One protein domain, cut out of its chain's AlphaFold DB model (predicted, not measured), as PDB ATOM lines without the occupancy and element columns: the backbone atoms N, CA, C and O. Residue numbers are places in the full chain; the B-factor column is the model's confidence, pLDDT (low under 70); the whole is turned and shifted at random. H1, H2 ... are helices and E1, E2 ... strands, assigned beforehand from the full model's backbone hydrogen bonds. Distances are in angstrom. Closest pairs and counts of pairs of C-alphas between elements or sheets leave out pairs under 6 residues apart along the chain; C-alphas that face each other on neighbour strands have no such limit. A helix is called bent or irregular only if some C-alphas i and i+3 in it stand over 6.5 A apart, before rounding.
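Overview. This is residues 6 to 120 of the 122 residues of an uncharacterized protein of Beggiatoa sp. 4572_84 (UniProt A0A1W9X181). A twisted sheet of four strands has two helices, H2 and H3, over one face, while a long loop holding the tiny helix H1 swings far out from this body. H4, the longest helix, lies farther out than H2 and H3 and is not on the sheet. The 115 printed residues hold four named helices and four named strands, in the order E1 E2 H1 E3 H2 H3 H4 E4; the sheet runs E2 E1 E3 E4, antiparallel throughout, and the class is mixed, helices and strands. The whole is compact, with a radius of gyration of the C-alphas of 15.4 A, and spans 44 by 36 by 26 A.

Along the chain. In the sheet, E1 is residues 7 to 12, 16.5 A long, beginning at C-alpha 7 (9.932, -31.134, 48.896). E2 is residues 15 to 20, 14.9 A; E3 is residues 61 to 66, 16.5 A; E4 is residues 116 to 120, 13.3 A, ending at C-alpha 120 (25.969, -30.060, 51.346). H2 is residues 68 to 79, 16.0 A, and H3 is residues 84 to 89, 8.8 A. H4, residues 93 to 105, is 19.5 A long and irregular: C-alphas 94 and 97 are 7.2 A apart. H1 is residues 45 to 48, 5.0 A, with C-alpha 45 at (-2.244, -42.414, 57.537).

Arrangement. Inner strands E1 and E3 are antiparallel at 161 degrees, with N 9 and O 64 2.8 A apart, within hydrogen-bond range. Edge strand E2 forms a hairpin with E1, with N 8 and O 20 at 2.7 A. Edge strand E4 is antiparallel to E3, with N 63 and O 119 at 2.8 A. E2, H1 and E3 form a split strand-helix-strand unit, two strands running the same way with E1 between them; its crossover is right-handed. H2 and H3 lie on the same face, making two layers, helices on one face of a sheet. H2 has a height over the sheet of 9.3 A and runs along the strands, at 13 degrees to E3 on the local plane; the closest C-alphas of H2 and E1 are those of Ala 71 and Cys 7, 5.9 A. H3, at a height of 8.9 A, runs across the strands, at 79 degrees to E1 on the local plane. H2 and H3 only just touch, with 3 pairs of C-alphas within 8 A, and only at the corner; their closest C-alphas are those of Phe 74 and Pro 84, 6.0 A. H4 is apart from H2 and H3, and H1 is not on the sheet. Every O i to N i+4 pair is within hydrogen-bond range in H2 and H3, 7 of 9 in H4; H1 is too short for such a pair.

Size, cuts and confidence. The C-alphas farthest apart, those of Ala 40 and Ser 90, are 44.6 A apart. The printed part has no cut. The links E2 to H1, 24 residues, and H1 to E3, 12 residues, are long. Mean pLDDT of the printed part is 92.3; residue 48 and residues 50 to 52 are under 70.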
ATOM      1  N   SER A   6       5.867 -30.295  51.126       94.06
ATOM      2  CA  SER A   6       7.257 -29.863  51.291       94.06
ATOM      3  C   SER A   6       8.186 -30.846  50.585       94.06
ATOM      4  O   SER A   6       8.061 -32.060  50.757       94.06
ATOM      5  N   CYS A   7       9.124 -30.323  49.799       95.50
ATOM      6  CA  CYS A   7       9.932 -31.134  48.896       95.50
ATOM      7  C   CYS A   7      11.421 -31.068  49.216       95.50
ATOM      8  O   CYS A   7      11.974 -29.998  49.454       95.50
ATOM      9  N   LEU A   8      12.062 -32.230  49.149       96.12
ATOM     10  CA  LEU A   8      13.496 -32.441  49.134       96.12
ATOM     11  C   LEU A   8      13.959 -32.669  47.690       96.12
ATOM     12  O   LEU A   8      13.516 -33.607  47.025       96.12
ATOM     13  N   PHE A   9      14.903 -31.854  47.235       96.88
ATOM     14  CA  PHE A   9      15.568 -32.012  45.946       96.88
ATOM     15  C   PHE A   9      17.027 -32.391  46.148       96.88
ATOM     16  O   PHE A   9      17.712 -31.797  46.977       96.88
ATOM     17  N   HIS A  10      17.497 -33.363  45.374       96.69
ATOM     18  CA  HIS A  10      18.880 -33.828  45.356       96.69
ATOM     19  C   HIS A  10      19.554 -33.367  44.067       96.69
ATOM     20  O   HIS A  10      19.144 -33.747  42.967       96.69
ATOM     21  N   ILE A  11      20.599 -32.562  44.218       97.31
ATOM     22  CA  ILE A  11      21.468 -32.109  43.140       97.31
ATOM     23  C   ILE A  11      22.808 -32.824  43.248       97.31
ATOM     24  O   ILE A  11      23.405 -32.884  44.323       97.31
ATOM     25  N   ARG A  12      23.308 -33.310  42.113       95.94
ATOM     26  CA  ARG A  12      24.674 -33.821  41.981       95.94
ATOM     27  C   ARG A  12      25.383 -33.055  40.874       95.94
ATOM     28  O   ARG A  12      24.971 -33.096  39.714       95.94
ATOM     29  N   GLY A  13      26.428 -32.313  41.241       92.50
ATOM     30  CA  GLY A  13      27.088 -31.370  40.338       92.50
ATOM     31  C   GLY A  13      26.146 -30.231  39.930       92.50
ATOM     32  O   GLY A  13      25.934 -29.288  40.684       92.50
ATOM     33  N   ASP A  14      25.562 -30.316  38.736       94.62
ATOM     34  CA  ASP A  14      24.598 -29.335  38.208       94.62
ATOM     35  C   ASP A  14      23.408 -30.024  37.526       94.62
ATOM     36  O   ASP A  14      22.884 -29.563  36.507       94.62
ATOM     37  N   LYS A  15      22.984 -31.157  38.086       95.50
ATOM     38  CA  LYS A  15      21.818 -31.902  37.627       95.50
ATOM     39  C   LYS A  15      20.901 -32.211  38.800       95.50
ATOM     40  O   LYS A  15      21.359 -32.644  39.855       95.50
ATOM     41  N   LEU A  16      19.606 -31.982  38.590       96.56
ATOM     42  CA  LEU A  16      18.554 -32.465  39.472       96.56
ATOM     43  C   LEU A  16      18.446 -33.980  39.297       96.56
ATOM     44  O   LEU A  16      17.956 -34.449  38.272       96.56
ATOM     45  N   GLU A  17      18.961 -34.730  40.268       95.31
ATOM     46  CA  GLU A  17      18.944 -36.194  40.246       95.31
ATOM     47  C   GLU A  17      17.613 -36.733  40.760       95.31
ATOM     48  O   GLU A  17      17.072 -37.663  40.173       95.31
ATOM     49  N   ASN A  18      17.070 -36.144  41.832       93.44
ATOM     50  CA  ASN A  18      15.794 -36.567  42.411       93.44
ATOM     51  C   ASN A  18      15.009 -35.391  43.003       93.44
ATOM     52  O   ASN A  18      15.592 -34.452  43.546       93.44
ATOM     53  N   GLY A  19      13.680 -35.494  42.957       93.69
ATOM     54  CA  GLY A  19      12.733 -34.662  43.702       93.69
ATOM     55  C   GLY A  19      11.753 -35.548  44.468       93.69
ATOM     56  O   GLY A  19      11.372 -36.613  43.984       93.69
ATOM     57  N   PHE A  20      11.406 -35.153  45.689       92.56
ATOM     58  CA  PHE A  20      10.592 -35.954  46.600       92.56
ATOM     59  C   PHE A  20       9.814 -35.052  47.566       92.56
ATOM     60  O   PHE A  20      10.437 -34.165  48.132       92.56
ATOM     61  N   PRO A  21       8.524 -35.286  47.859       92.38
ATOM     62  CA  PRO A  21       7.667 -36.328  47.296       92.38
ATOM     63  C   PRO A  21       7.069 -35.960  45.928       92.38
ATOM     64  O   PRO A  21       6.610 -36.849  45.218       92.38
ATOM     65  N   ILE A  22       7.083 -34.678  45.551       92.56
ATOM     66  CA  ILE A  22       6.540 -34.183  44.281       92.56
ATOM     67  C   ILE A  22       7.668 -34.018  43.255       92.56
ATOM     68  O   ILE A  22       8.732 -33.478  43.570       92.56
ATOM     69  N   ALA A  23       7.427 -34.480  42.025       91.69
ATOM     70  CA  ALA A  23       8.399 -34.450  40.931       91.69
ATOM     71  C   ALA A  23       8.053 -33.428  39.834       91.69
ATOM     72  O   ALA A  23       8.956 -32.974  39.133       91.69
ATOM     73  N   HIS A  24       6.779 -33.034  39.714       94.62
ATOM     74  CA  HIS A  24       6.300 -32.065  38.726       94.62
ATOM     75  C   HIS A  24       5.529 -30.917  39.372       94.62
ATOM     76  O   HIS A  24       4.740 -31.117  40.298       94.62
ATOM     77  N   SER A  25       5.723 -29.705  38.853       96.31
ATOM     78  CA  SER A  25       5.110 -28.499  39.417       96.31
ATOM     79  C   SER A  25       3.576 -28.498  39.348       96.31
ATOM     80  O   SER A  25       2.921 -27.906  40.203       96.31
ATOM     81  N   GLU A  26       2.992 -29.209  38.383       95.44
ATOM     82  CA  GLU A  26       1.539 -29.356  38.214       95.44
ATOM     83  C   GLU A  26       0.864 -30.224  39.289       95.44
ATOM     84  O   GLU A  26      -0.354 -30.178  39.440       95.44
ATOM     85  N   GLN A  27       1.634 -31.008  40.051       93.38
ATOM     86  CA  GLN A  27       1.088 -31.875  41.103       93.38
ATOM     87  C   GLN A  27       0.764 -31.101  42.388       93.38
ATOM     88  O   GLN A  27       0.002 -31.597  43.224       93.38
ATOM     89  N   PHE A  28       1.315 -29.893  42.552       93.25
ATOM     90  CA  PHE A  28       0.969 -29.013  43.665       93.25
ATOM     91  C   PHE A  28      -0.496 -28.596  43.574       93.25
ATOM     92  O   PHE A  28      -0.966 -28.096  42.553       93.25
ATOM     93  N   ASN A  29      -1.224 -28.788  44.666       89.25
ATOM     94  CA  ASN A  29      -2.643 -28.478  44.753       89.25
ATOM     95  C   ASN A  29      -3.007 -28.100  46.195       89.25
ATOM     96  O   ASN A  29      -2.199 -28.228  47.103       89.25
ATOM     97  N   ASN A  30      -4.243 -27.655  46.418       85.31
ATOM     98  CA  ASN A  30      -4.688 -27.173  47.732       85.31
ATOM     99  C   ASN A  30      -5.090 -28.298  48.711       85.31
ATOM    100  O   ASN A  30      -5.708 -28.024  49.739       85.31
ATOM    101  N   ARG A  31      -4.854 -29.568  48.365       84.19
ATOM    102  CA  ARG A  31      -5.255 -30.750  49.144       84.19
ATOM    103  C   ARG A  31      -4.127 -31.791  49.207       84.19
ATOM    104  O   ARG A  31      -4.336 -32.934  48.787       84.19
ATOM    105  N   PRO A  32      -2.935 -31.434  49.717       84.25
ATOM    106  CA  PRO A  32      -1.895 -32.421  49.965       84.25
ATOM    107  C   PRO A  32      -2.351 -33.429  51.032       84.25
ATOM    108  O   PRO A  32      -3.283 -33.183  51.800       84.25
ATOM    109  N   LEU A  33      -1.682 -34.581  51.099       85.12
ATOM    110  CA  LEU A  33      -1.863 -35.504  52.217       85.12
ATOM    111  C   LEU A  33      -1.324 -34.842  53.490       85.12
ATOM    112  O   LEU A  33      -0.132 -34.571  53.564       85.12
ATOM    113  N   LEU A  34      -2.166 -34.608  54.492       86.25
ATOM    114  CA  LEU A  34      -1.788 -33.906  55.721       86.25
ATOM    115  C   LEU A  34      -1.960 -34.797  56.951       86.25
ATOM    116  O   LEU A  34      -2.851 -35.641  57.003       86.25
ATOM    117  N   LEU A  35      -1.123 -34.560  57.963       88.38
ATOM    118  CA  LEU A  35      -1.363 -35.049  59.319       88.38
ATOM    119  C   LEU A  35      -2.444 -34.183  59.966       88.38
ATOM    120  O   LEU A  35      -2.292 -32.967  60.073       88.38
ATOM    121  N   SER A  36      -3.527 -34.812  60.411       87.44
ATOM    122  CA  SER A  36      -4.577 -34.132  61.163       87.44
ATOM    123  C   SER A  36      -4.093 -33.810  62.576       87.44
ATOM    124  O   SER A  36      -3.424 -34.621  63.215       87.44
ATOM    125  N   SER A  37      -4.484 -32.658  63.118       87.81
ATOM    126  CA  SER A  37      -4.283 -32.352  64.544       87.81
ATOM    127  C   SER A  37      -5.176 -33.198  65.463       87.81
ATOM    128  O   SER A  37      -4.956 -33.240  66.670       87.81
ATOM    129  N   VAL A  38      -6.181 -33.878  64.901       89.69
ATOM    130  CA  VAL A  38      -7.064 -34.817  65.607       89.69
ATOM    131  C   VAL A  38      -6.598 -36.247  65.330       89.69
ATOM    132  O   VAL A  38      -6.256 -36.575  64.197       89.69
ATOM    133  N   ALA A  39      -6.613 -37.108  66.351       85.12
ATOM    134  CA  ALA A  39      -6.078 -38.468  66.257       85.12
ATOM    135  C   ALA A  39      -6.870 -39.386  65.306       85.12
ATOM    136  O   ALA A  39      -6.258 -40.094  64.514       85.12
ATOM    137  N   ALA A  40      -8.207 -39.343  65.341       86.38
ATOM    138  CA  ALA A  40      -9.048 -40.294  64.606       86.38
ATOM    139  C   ALA A  40      -8.799 -40.312  63.076       86.38
ATOM    140  O   ALA A  40      -8.639 -41.392  62.515       86.38
ATOM    141  N   PRO A  41      -8.653 -39.167  62.373       83.50
ATOM    142  CA  PRO A  41      -8.299 -39.175  60.948       83.50
ATOM    143  C   PRO A  41      -6.902 -39.731  60.621       83.50
ATOM    144  O   PRO A  41      -6.636 -40.049  59.463       83.50
ATOM    145  N   ASN A  42      -6.001 -39.844  61.604       85.31
ATOM    146  CA  ASN A  42      -4.629 -40.310  61.384       85.31
ATOM    147  C   ASN A  42      -4.477 -41.835  61.491       85.31
ATOM    148  O   ASN A  42      -3.414 -42.343  61.138       85.31
ATOM    149  N   GLU A  43      -5.495 -42.572  61.952       83.00
ATOM    150  CA  GLU A  43      -5.398 -44.018  62.229       83.00
ATOM    151  C   GLU A  43      -4.906 -44.835  61.023       83.00
ATOM    152  O   GLU A  43      -4.152 -45.791  61.186       83.00
ATOM    153  N   ASN A  44      -5.249 -44.411  59.803       79.06
ATOM    154  CA  ASN A  44      -4.848 -45.079  58.563       79.06
ATOM    155  C   ASN A  44      -3.791 -44.307  57.757       79.06
ATOM    156  O   ASN A  44      -3.491 -44.680  56.624       79.06
ATOM    157  N   ILE A  45      -3.172 -43.257  58.311       80.31
ATOM    158  CA  ILE A  45      -2.244 -42.414  57.537       80.31
ATOM    159  C   ILE A  45      -1.010 -43.182  57.057       80.31
ATOM    160  O   ILE A  45      -0.468 -42.881  55.996       80.31
ATOM    161  N   ALA A  46      -0.607 -44.222  57.793       76.12
ATOM    162  CA  ALA A  46       0.494 -45.095  57.410       76.12
ATOM    163  C   ALA A  46       0.230 -45.841  56.090       76.12
ATOM    164  O   ALA A  46       1.165 -46.096  55.336       76.12
ATOM    165  N   GLN A  47      -1.034 -46.143  55.779       73.50
ATOM    166  CA  GLN A  47      -1.437 -46.757  54.507       73.50
ATOM    167  C   GLN A  47      -1.340 -45.763  53.342       73.50
ATOM    168  O   GLN A  47      -1.184 -46.156  52.189       73.50
ATOM    169  N   HIS A  48      -1.382 -44.468  53.655       68.75
ATOM    170  CA  HIS A  48      -1.202 -43.368  52.718       68.75
ATOM    171  C   HIS A  48       0.231 -42.822  52.720       68.75
ATOM    172  O   HIS A  48       0.481 -41.786  52.115       68.75
ATOM    173  N   LEU A  49       1.204 -43.484  53.360       70.94
ATOM    174  CA  LEU A  49       2.619 -43.125  53.223       70.94
ATOM    175  C   LEU A  49       3.103 -43.495  51.818       70.94
ATOM    176  O   LEU A  49       3.717 -44.535  51.595       70.94
ATOM    177  N   VAL A  50       2.803 -42.624  50.858       60.50
ATOM    178  CA  VAL A  50       2.978 -42.904  49.429       60.50
ATOM    179  C   VAL A  50       4.455 -42.869  49.009       60.50
ATOM    180  O   VAL A  50       4.814 -43.412  47.968       60.50
ATOM    181  N   TYR A  51       5.351 -42.286  49.815       66.19
ATOM    182  CA  TYR A  51       6.691 -41.947  49.336       66.19
ATOM    183  C   TYR A  51       7.807 -42.385  50.298       66.19
ATOM    184  O   TYR A  51       8.031 -41.798  51.363       66.19
ATOM    185  N   LYS A  52       8.584 -43.393  49.884       69.62
ATOM    186  CA  LYS A  52       9.875 -43.772  50.479       69.62
ATOM    187  C   LYS A  52      10.935 -43.760  49.381       69.62
ATOM    188  O   LYS A  52      10.854 -44.552  48.455       69.62
ATOM    189  N   GLN A  53      11.932 -42.891  49.525       79.19
ATOM    190  CA  GLN A  53      13.080 -42.820  48.627       79.19
ATOM    191  C   GLN A  53      14.351 -43.196  49.389       79.19
ATOM    192  O   GLN A  53      14.553 -42.745  50.519       79.19
ATOM    193  N   THR A  54      15.204 -43.993  48.752       85.06
ATOM    194  CA  THR A  54      16.562 -44.290  49.216       85.06
ATOM    195  C   THR A  54      17.539 -43.731  48.193       85.06
ATOM    196  O   THR A  54      17.371 -43.961  46.998       85.06
ATOM    197  N   LEU A  55      18.554 -43.002  48.656       86.50
ATOM    198  CA  LEU A  55      19.581 -42.400  47.808       86.50
ATOM    199  C   LEU A  55      20.965 -42.809  48.312       86.50
ATOM    200  O   LEU A  55      21.206 -42.843  49.517       86.50
ATOM    201  N   SER A  56      21.883 -43.089  47.388       90.19
ATOM    202  CA  SER A  56      23.302 -43.256  47.707       90.19
ATOM    203  C   SER A  56      23.984 -41.894  47.685       90.19
ATOM    204  O   SER A  56      24.093 -41.277  46.622       90.19
ATOM    205  N   LEU A  57      24.439 -41.443  48.854       92.50
ATOM    206  CA  LEU A  57      25.143 -40.174  49.015       92.50
ATOM    207  C   LEU A  57      26.558 -40.252  48.441       92.50
ATOM    208  O   LEU A  57      27.279 -41.227  48.647       92.50
ATOM    209  N   GLN A  58      26.955 -39.191  47.753       94.31
ATOM    210  CA  GLN A  58      28.312 -38.948  47.281       94.31
ATOM    211  C   GLN A  58      28.787 -37.593  47.798       94.31
ATOM    212  O   GLN A  58      27.980 -36.728  48.134       94.31
ATOM    213  N   ARG A  59      30.106 -37.404  47.877       94.56
ATOM    214  CA  ARG A  59      30.704 -36.108  48.218       94.56
ATOM    215  C   ARG A  59      30.341 -35.070  47.153       94.56
ATOM    216  O   ARG A  59      30.487 -35.342  45.963       94.56
ATOM    217  N   GLY A  60      29.916 -33.885  47.586       94.81
ATOM    218  CA  GLY A  60      29.454 -32.812  46.703       94.81
ATOM    219  C   GLY A  60      27.985 -32.921  46.283       94.81
ATOM    220  O   GLY A  60      27.549 -32.133  45.448       94.81
ATOM    221  N   ASP A  61      27.226 -33.865  46.845       96.75
ATOM    222  CA  ASP A  61      25.768 -33.850  46.744       96.75
ATOM    223  C   ASP A  61      25.199 -32.668  47.536       96.75
ATOM    224  O   ASP A  61      25.619 -32.369  48.660       96.75
ATOM    225  N   GLU A  62      24.197 -32.018  46.956       97.12
ATOM    226  CA  GLU A  62      23.466 -30.925  47.583       97.12
ATOM    227  C   GLU A  62      21.999 -31.307  47.725       97.12
ATOM    228  O   GLU A  62      21.371 -31.811  46.792       97.12
ATOM    229  N   PHE A  63      21.440 -31.035  48.896       97.06
ATOM    230  CA  PHE A  63      20.042 -31.267  49.200       97.06
ATOM    231  C   PHE A  63      19.362 -29.956  49.556       97.06
ATOM    232  O   PHE A  63      19.854 -29.203  50.397       97.06
ATOM    233  N   TYR A  64      18.216 -29.717  48.929       97.81
ATOM    234  CA  TYR A  64      17.391 -28.541  49.156       97.81
ATOM    235  C   TYR A  64      16.018 -28.998  49.633       97.81
ATOM    236  O   TYR A  64      15.250 -29.553  48.851       97.81
ATOM    237  N   LEU A  65      15.726 -28.788  50.913       97.56
ATOM    238  CA  LEU A  65      14.398 -28.998  51.481       97.56
ATOM    239  C   LEU A  65      13.679 -27.655  51.542       97.56
ATOM    240  O   LEU A  65      14.218 -26.693  52.087       97.56
ATOM    241  N   MET A  66      12.476 -27.576  50.988       97.69
ATOM    242  CA  MET A  66      11.720 -26.329  50.953       97.69
ATOM    243  C   MET A  66      10.215 -26.555  51.046       97.69
ATOM    244  O   MET A  66       9.719 -27.626  50.686       97.69
ATOM    245  N   THR A  67       9.496 -25.540  51.527       96.75
ATOM    246  CA  THR A  67       8.027 -25.545  51.530       96.75
ATOM    247  C   THR A  67       7.478 -25.433  50.111       96.75
ATOM    248  O   THR A  67       8.181 -25.072  49.161       96.75
ATOM    249  N   ASP A  68       6.208 -25.784  49.972       95.44
ATOM    250  CA  ASP A  68       5.519 -26.014  48.708       95.44
ATOM    251  C   ASP A  68       5.569 -24.818  47.742       95.44
ATOM    252  O   ASP A  68       5.829 -25.004  46.553       95.44
ATOM    253  N   ALA A  69       5.434 -23.583  48.236       96.25
ATOM    254  CA  ALA A  69       5.510 -22.386  47.400       96.25
ATOM    255  C   ALA A  69       6.848 -22.289  46.649       96.25
ATOM    256  O   ALA A  69       6.871 -22.046  45.438       96.25
ATOM    257  N   LEU A  70       7.967 -22.516  47.346       98.00
ATOM    258  CA  LEU A  70       9.298 -22.473  46.740       98.00
ATOM    259  C   LEU A  70       9.619 -23.749  45.962       98.00
ATOM    260  O   LEU A  70      10.261 -23.660  44.915       98.00
ATOM    261  N   ALA A  71       9.129 -24.905  46.413       97.69
ATOM    262  CA  ALA A  71       9.272 -26.171  45.701       97.69
ATOM    263  C   ALA A  71       8.586 -26.137  44.330       97.69
ATOM    264  O   ALA A  71       9.171 -26.553  43.328       97.69
ATOM    265  N   CYS A  72       7.378 -25.575  44.267       97.31
ATOM    266  CA  CYS A  72       6.640 -25.382  43.025       97.31
ATOM    267  C   CYS A  72       7.427 -24.485  42.059       97.31
ATOM    268  O   CYS A  72       7.677 -24.877  40.918       97.31
ATOM    269  N   TRP A  73       7.919 -23.331  42.530       97.75
ATOM    270  CA  TRP A  73       8.782 -22.455  41.727       97.75
ATOM    271  C   TRP A  73      10.054 -23.168  41.243       97.75
ATOM    272  O   TRP A  73      10.436 -23.045  40.076       97.75
ATOM    273  N   PHE A  74      10.702 -23.938  42.117       98.19
ATOM    274  CA  PHE A  74      11.920 -24.679  41.800       98.19
ATOM    275  C   PHE A  74      11.691 -25.683  40.664       98.19
ATOM    276  O   PHE A  74      12.471 -25.727  39.705       98.19
ATOM    277  N   LEU A  75      10.601 -26.451  40.727       97.88
ATOM    278  CA  LEU A  75      10.241 -27.390  39.667       97.88
ATOM    279  C   LEU A  75       9.888 -26.667  38.366       97.88
ATOM    280  O   LEU A  75      10.447 -27.018  37.332       97.88
ATOM    281  N   GLN A  76       9.102 -25.586  38.409       97.56
ATOM    282  CA  GLN A  76       8.782 -24.790  37.212       97.56
ATOM    283  C   GLN A  76      10.034 -24.252  36.507       97.56
ATOM    284  O   GLN A  76      10.099 -24.199  35.275       97.56
ATOM    285  N   MET A  77      11.038 -23.807  37.270       97.62
ATOM    286  CA  MET A  77      12.312 -23.361  36.701       97.62
ATOM    287  C   MET A  77      13.085 -24.533  36.086       97.62
ATOM    288  O   MET A  77      13.588 -24.413  34.966       97.62
ATOM    289  N   SER A  78      13.147 -25.664  36.787       97.00
ATOM    290  CA  SER A  78      13.839 -26.874  36.323       97.00
ATOM    291  C   SER A  78      13.213 -27.442  35.042       97.00
ATOM    292  O   SER A  78      13.925 -27.733  34.082       97.00
ATOM    293  N   GLU A  79      11.881 -27.495  34.967       97.00
ATOM    294  CA  GLU A  79      11.098 -27.909  33.790       97.00
ATOM    295  C   GLU A  79      11.348 -26.990  32.581       97.00
ATOM    296  O   GLU A  79      11.429 -27.446  31.440       97.00
ATOM    297  N   LYS A  80      11.592 -25.696  32.825       97.00
ATOM    298  CA  LYS A  80      12.028 -24.716  31.811       97.00
ATOM    299  C   LYS A  80      13.522 -24.810  31.465       97.00
ATOM    300  O   LYS A  80      14.070 -23.876  30.875       97.00
ATOM    301  N   LYS A  81      14.195 -25.906  31.834       95.62
ATOM    302  CA  LYS A  81      15.639 -26.146  31.643       95.62
ATOM    303  C   LYS A  81      16.527 -25.073  32.291       95.62
ATOM    304  O   LYS A  81      17.651 -24.837  31.848       95.62
ATOM    305  N   ARG A  82      16.026 -24.392  33.327       96.69
ATOM    306  CA  ARG A  82      16.828 -23.512  34.189       96.69
ATOM    307  C   ARG A  82      17.415 -24.337  35.336       96.69
ATOM    308  O   ARG A  82      17.068 -25.493  35.536       96.69
ATOM    309  N   GLN A  83      18.323 -23.723  36.086       97.12
ATOM    310  CA  GLN A  83      19.071 -24.376  37.162       97.12
ATOM    311  C   GLN A  83      18.910 -23.572  38.460       97.12
ATOM    312  O   GLN A  83      19.836 -22.860  38.856       97.12
ATOM    313  N   PRO A  84      17.723 -23.603  39.096       96.81
ATOM    314  CA  PRO A  84      17.414 -22.777  40.271       96.81
ATOM    315  C   PRO A  84      18.384 -22.994  41.440       96.81
ATOM    316  O   PRO A  84      18.707 -22.045  42.158       96.81
ATOM    317  N   TRP A  85      18.929 -24.208  41.580       96.88
ATOM    318  CA  TRP A  85      19.943 -24.531  42.586       96.88
ATOM    319  C   TRP A  85      21.212 -23.685  42.458       96.88
ATOM    320  O   TRP A  85      21.835 -23.403  43.471       96.88
ATOM    321  N   ARG A  86      21.588 -23.196  41.267       96.06
ATOM    322  CA  ARG A  86      22.755 -22.304  41.130       96.06
ATOM    323  C   ARG A  86      22.549 -20.976  41.855       96.06
ATOM    324  O   ARG A  86      23.472 -20.490  42.497       96.06
ATOM    325  N   THR A  87      21.343 -20.411  41.778       93.94
ATOM    326  CA  THR A  87      20.985 -19.195  42.521       93.94
ATOM    327  C   THR A  87      20.966 -19.466  44.021       93.94
ATOM    328  O   THR A  87      21.532 -18.686  44.783       93.94
ATOM    329  N   MET A  88      20.371 -20.589  44.436       94.62
ATOM    330  CA  MET A  88      20.290 -20.982  45.846       94.62
ATOM    331  C   MET A  88      21.672 -21.276  46.447       94.62
ATOM    332  O   MET A  88      21.943 -20.871  47.567       94.62
ATOM    333  N   ARG A  89      22.583 -21.896  45.687       94.00
ATOM    334  CA  ARG A  89      23.959 -22.199  46.111       94.00
ATOM    335  C   ARG A  89      24.755 -20.949  46.479       94.00
ATOM    336  O   ARG A  89      25.577 -20.989  47.388       94.00
ATOM    337  N   SER A  90      24.518 -19.843  45.774       93.00
ATOM    338  CA  SER A  90      25.140 -18.544  46.058       93.00
ATOM    339  C   SER A  90      24.372 -17.691  47.071       93.00
ATOM    340  O   SER A  90      24.838 -16.606  47.418       93.00
ATOM    341  N   LEU A  91      23.185 -18.129  47.498       94.75
ATOM    342  CA  LEU A  91      22.281 -17.317  48.299       94.75
ATOM    343  C   LEU A  91      22.770 -17.257  49.745       94.75
ATOM    344  O   LEU A  91      22.896 -18.275  50.423       94.75
ATOM    345  N   LYS A  92      23.019 -16.044  50.236       95.25
ATOM    346  CA  LYS A  92      23.281 -15.818  51.657       95.25
ATOM    347  C   LYS A  92      21.963 -15.705  52.404       95.25
ATOM    348  O   LYS A  92      20.980 -15.193  51.874       95.25
ATOM    349  N   GLN A  93      21.971 -16.093  53.676       94.56
ATOM    350  CA  GLN A  93      20.802 -15.953  54.543       94.56
ATOM    351  C   GLN A  93      20.309 -14.496  54.632       94.56
ATOM    352  O   GLN A  93      19.104 -14.273  54.643       94.56
ATOM    353  N   SER A  94      21.219 -13.511  54.614       96.81
ATOM    354  CA  SER A  94      20.885 -12.074  54.605       96.81
ATOM    355  C   SER A  94      20.089 -11.628  53.379       96.81
ATOM    356  O   SER A  94      19.346 -10.656  53.452       96.81
ATOM    357  N   ASP A  95      20.242 -12.334  52.261       96.88
ATOM    358  CA  ASP A  95      19.679 -11.942  50.967       96.88
ATOM    359  C   ASP A  95      18.372 -12.700  50.678       96.88
ATOM    360  O   ASP A  95      17.677 -12.414  49.699       96.88
ATOM    361  N   PHE A  96      18.027 -13.671  51.534       96.62
ATOM    362  CA  PHE A  96      16.894 -14.572  51.347       96.62
ATOM    363  C   PHE A  96      15.570 -13.811  51.239       96.62
ATOM    364  O   PHE A  96      14.827 -14.003  50.278       96.62
ATOM    365  N   GLU A  97      15.299 -12.898  52.172       97.19
ATOM    366  CA  GLU A  97      14.049 -12.132  52.197       97.19
ATOM    367  C   GLU A  97      13.880 -11.273  50.937       97.19
ATOM    368  O   GLU A  97      12.830 -11.304  50.289       97.19
ATOM    369  N   GLN A  98      14.938 -10.567  50.525       97.56
ATOM    370  CA  GLN A  98      14.916  -9.745  49.315       97.56
ATOM    371  C   GLN A  98      14.703 -10.595  48.056       97.56
ATOM    372  O   GLN A  98      13.968 -10.200  47.144       97.56
ATOM    373  N   TRP A  99      15.327 -11.771  47.993       97.62
ATOM    374  CA  TRP A  99      15.154 -12.695  46.880       97.62
ATOM    375  C   TRP A  99      13.711 -13.212  46.783       97.62
ATOM    376  O   TRP A  99      13.117 -13.149  45.702       97.62
ATOM    377  N   ILE A 100      13.112 -13.625  47.904       97.81
ATOM    378  CA  ILE A 100      11.702 -14.036  47.960       97.81
ATOM    379  C   ILE A 100      10.775 -12.879  47.564       97.81
ATOM    380  O   ILE A 100       9.879 -13.067  46.736       97.81
ATOM    381  N   ALA A 101      11.018 -11.665  48.069       97.44
ATOM    382  CA  ALA A 101      10.243 -10.481  47.701       97.44
ATOM    383  C   ALA A 101      10.300 -10.206  46.188       97.44
ATOM    384  O   ALA A 101       9.272  -9.946  45.561       97.44
ATOM    385  N   LYS A 102      11.478 -10.340  45.563       97.31
ATOM    386  CA  LYS A 102      11.635 -10.188  44.110       97.31
ATOM    387  C   LYS A 102      10.810 -11.215  43.332       97.31
ATOM    388  O   LYS A 102      10.167 -10.840  42.353       97.31
ATOM    389  N   LEU A 103      10.808 -12.481  43.752       97.31
ATOM    390  CA  LEU A 103      10.019 -13.531  43.098       97.31
ATOM    391  C   LEU A 103       8.505 -13.308  43.242       97.31
ATOM    392  O   LEU A 103       7.755 -13.556  42.295       97.31
ATOM    393  N   ARG A 104       8.049 -12.806  44.396       97.50
ATOM    394  CA  ARG A 104       6.640 -12.437  44.611       97.50
ATOM    395  C   ARG A 104       6.238 -11.235  43.752       97.50
ATOM    396  O   ARG A 104       5.198 -11.275  43.099       97.50
ATOM    397  N   ASN A 105       7.090 -10.211  43.663       97.19
ATOM    398  CA  ASN A 105       6.838  -9.014  42.848       97.19
ATOM    399  C   ASN A 105       6.708  -9.329  41.351       97.19
ATOM    400  O   ASN A 105       5.915  -8.700  40.653       97.19
ATOM    401  N   THR A 106       7.444 -10.326  40.850       95.94
ATOM    402  CA  THR A 106       7.318 -10.800  39.461       95.94
ATOM    403  C   THR A 106       6.205 -11.832  39.266       95.94
ATOM    404  O   THR A 106       6.059 -12.358  38.163       95.94
ATOM    405  N   LYS A 107       5.421 -12.130  40.313       95.12
ATOM    406  CA  LYS A 107       4.386 -13.179  40.347       95.12
ATOM    407  C   LYS A 107       4.916 -14.576  39.991       95.12
ATOM    408  O   LYS A 107       4.151 -15.441  39.579       95.12
ATOM    409  N   ALA A 108       6.222 -14.796  40.144       94.75
ATOM    410  CA  ALA A 108       6.849 -16.090  39.901       94.75
ATOM    411  C   ALA A 108       6.655 -17.055  41.080       94.75
ATOM    412  O   ALA A 108       6.730 -18.263  40.891       94.75
ATOM    413  N   LEU A 109       6.423 -16.526  42.283       95.25
ATOM    414  CA  LEU A 109       6.233 -17.294  43.510       95.25
ATOM    415  C   LEU A 109       4.866 -16.979  44.124       95.25
ATOM    416  O   LEU A 109       4.470 -15.812  44.187       95.25
ATOM    417  N   ARG A 110       4.166 -18.013  44.607       92.62
ATOM    418  CA  ARG A 110       2.914 -17.858  45.358       92.62
ATOM    419  C   ARG A 110       3.153 -17.025  46.622       92.62
ATOM    420  O   ARG A 110       4.222 -17.086  47.232       92.62
ATOM    421  N   ASN A 111       2.150 -16.242  47.014       93.38
ATOM    422  CA  ASN A 111       2.190 -15.506  48.271       93.38
ATOM    423  C   ASN A 111       1.812 -16.431  49.437       93.38
ATOM    424  O   ASN A 111       0.657 -16.462  49.845       93.38
ATOM    425  N   ASP A 112       2.783 -17.214  49.897       94.06
ATOM    426  CA  ASP A 112       2.675 -18.127  51.038       94.06
ATOM    427  C   ASP A 112       4.001 -18.172  51.810       94.06
ATOM    428  O   ASP A 112       5.004 -17.636  51.321       94.06
ATOM    429  N   ASP A 113       4.023 -18.801  52.980       95.19
ATOM    430  CA  ASP A 113       5.220 -18.949  53.805       95.19
ATOM    431  C   ASP A 113       6.303 -19.782  53.105       95.19
ATOM    432  O   ASP A 113       6.066 -20.834  52.503       95.19
ATOM    433  N   VAL A 114       7.543 -19.296  53.187       97.31
ATOM    434  CA  VAL A 114       8.682 -19.899  52.493       97.31
ATOM    435  C   VAL A 114       9.767 -20.271  53.481       97.31
ATOM    436  O   VAL A 114      10.313 -19.410  54.165       97.31
ATOM    437  N   THR A 115      10.140 -21.545  53.481       96.88
ATOM    438  CA  THR A 115      11.327 -22.040  54.184       96.88
ATOM    439  C   THR A 115      12.251 -22.745  53.201       96.88
ATOM    440  O   THR A 115      11.785 -23.445  52.302       96.88
ATOM    441  N   LEU A 116      13.562 -22.565  53.378       97.69
ATOM    442  CA  LEU A 116      14.613 -23.253  52.633       97.69
ATOM    443  C   LEU A 116      15.674 -23.776  53.606       97.69
ATOM    444  O   LEU A 116      16.241 -23.009  54.381       97.69
ATOM    445  N   LEU A 117      15.980 -25.066  53.515       97.12
ATOM    446  CA  LEU A 117      17.113 -25.711  54.163       97.12
ATOM    447  C   LEU A 117      18.042 -26.269  53.083       97.12
ATOM    448  O   LEU A 117      17.605 -27.011  52.203       97.12
ATOM    449  N   GLN A 118      19.326 -25.934  53.179       96.19
ATOM    450  CA  GLN A 118      20.368 -26.424  52.282       96.19
ATOM    451  C   GLN A 118      21.358 -27.297  53.056       96.19
ATOM    452  O   GLN A 118      21.875 -26.892  54.096       96.19
ATOM    453  N   ILE A 119      21.642 -28.488  52.532       95.06
ATOM    454  CA  ILE A 119      22.605 -29.437  53.102       95.06
ATOM    455  C   ILE A 119      23.599 -29.815  52.004       95.06
ATOM    456  O   ILE A 119      23.191 -30.183  50.908       95.06
ATOM    457  N   ILE A 120      24.897 -29.737  52.297       93.56
ATOM    458  CA  ILE A 120      25.969 -30.060  51.346       93.56
ATOM    459  C   ILE A 120      26.831 -31.164  51.948       93.56
ATOM    460  O   ILE A 120      27.347 -31.008  53.059       93.56
TER     461      ILE A 120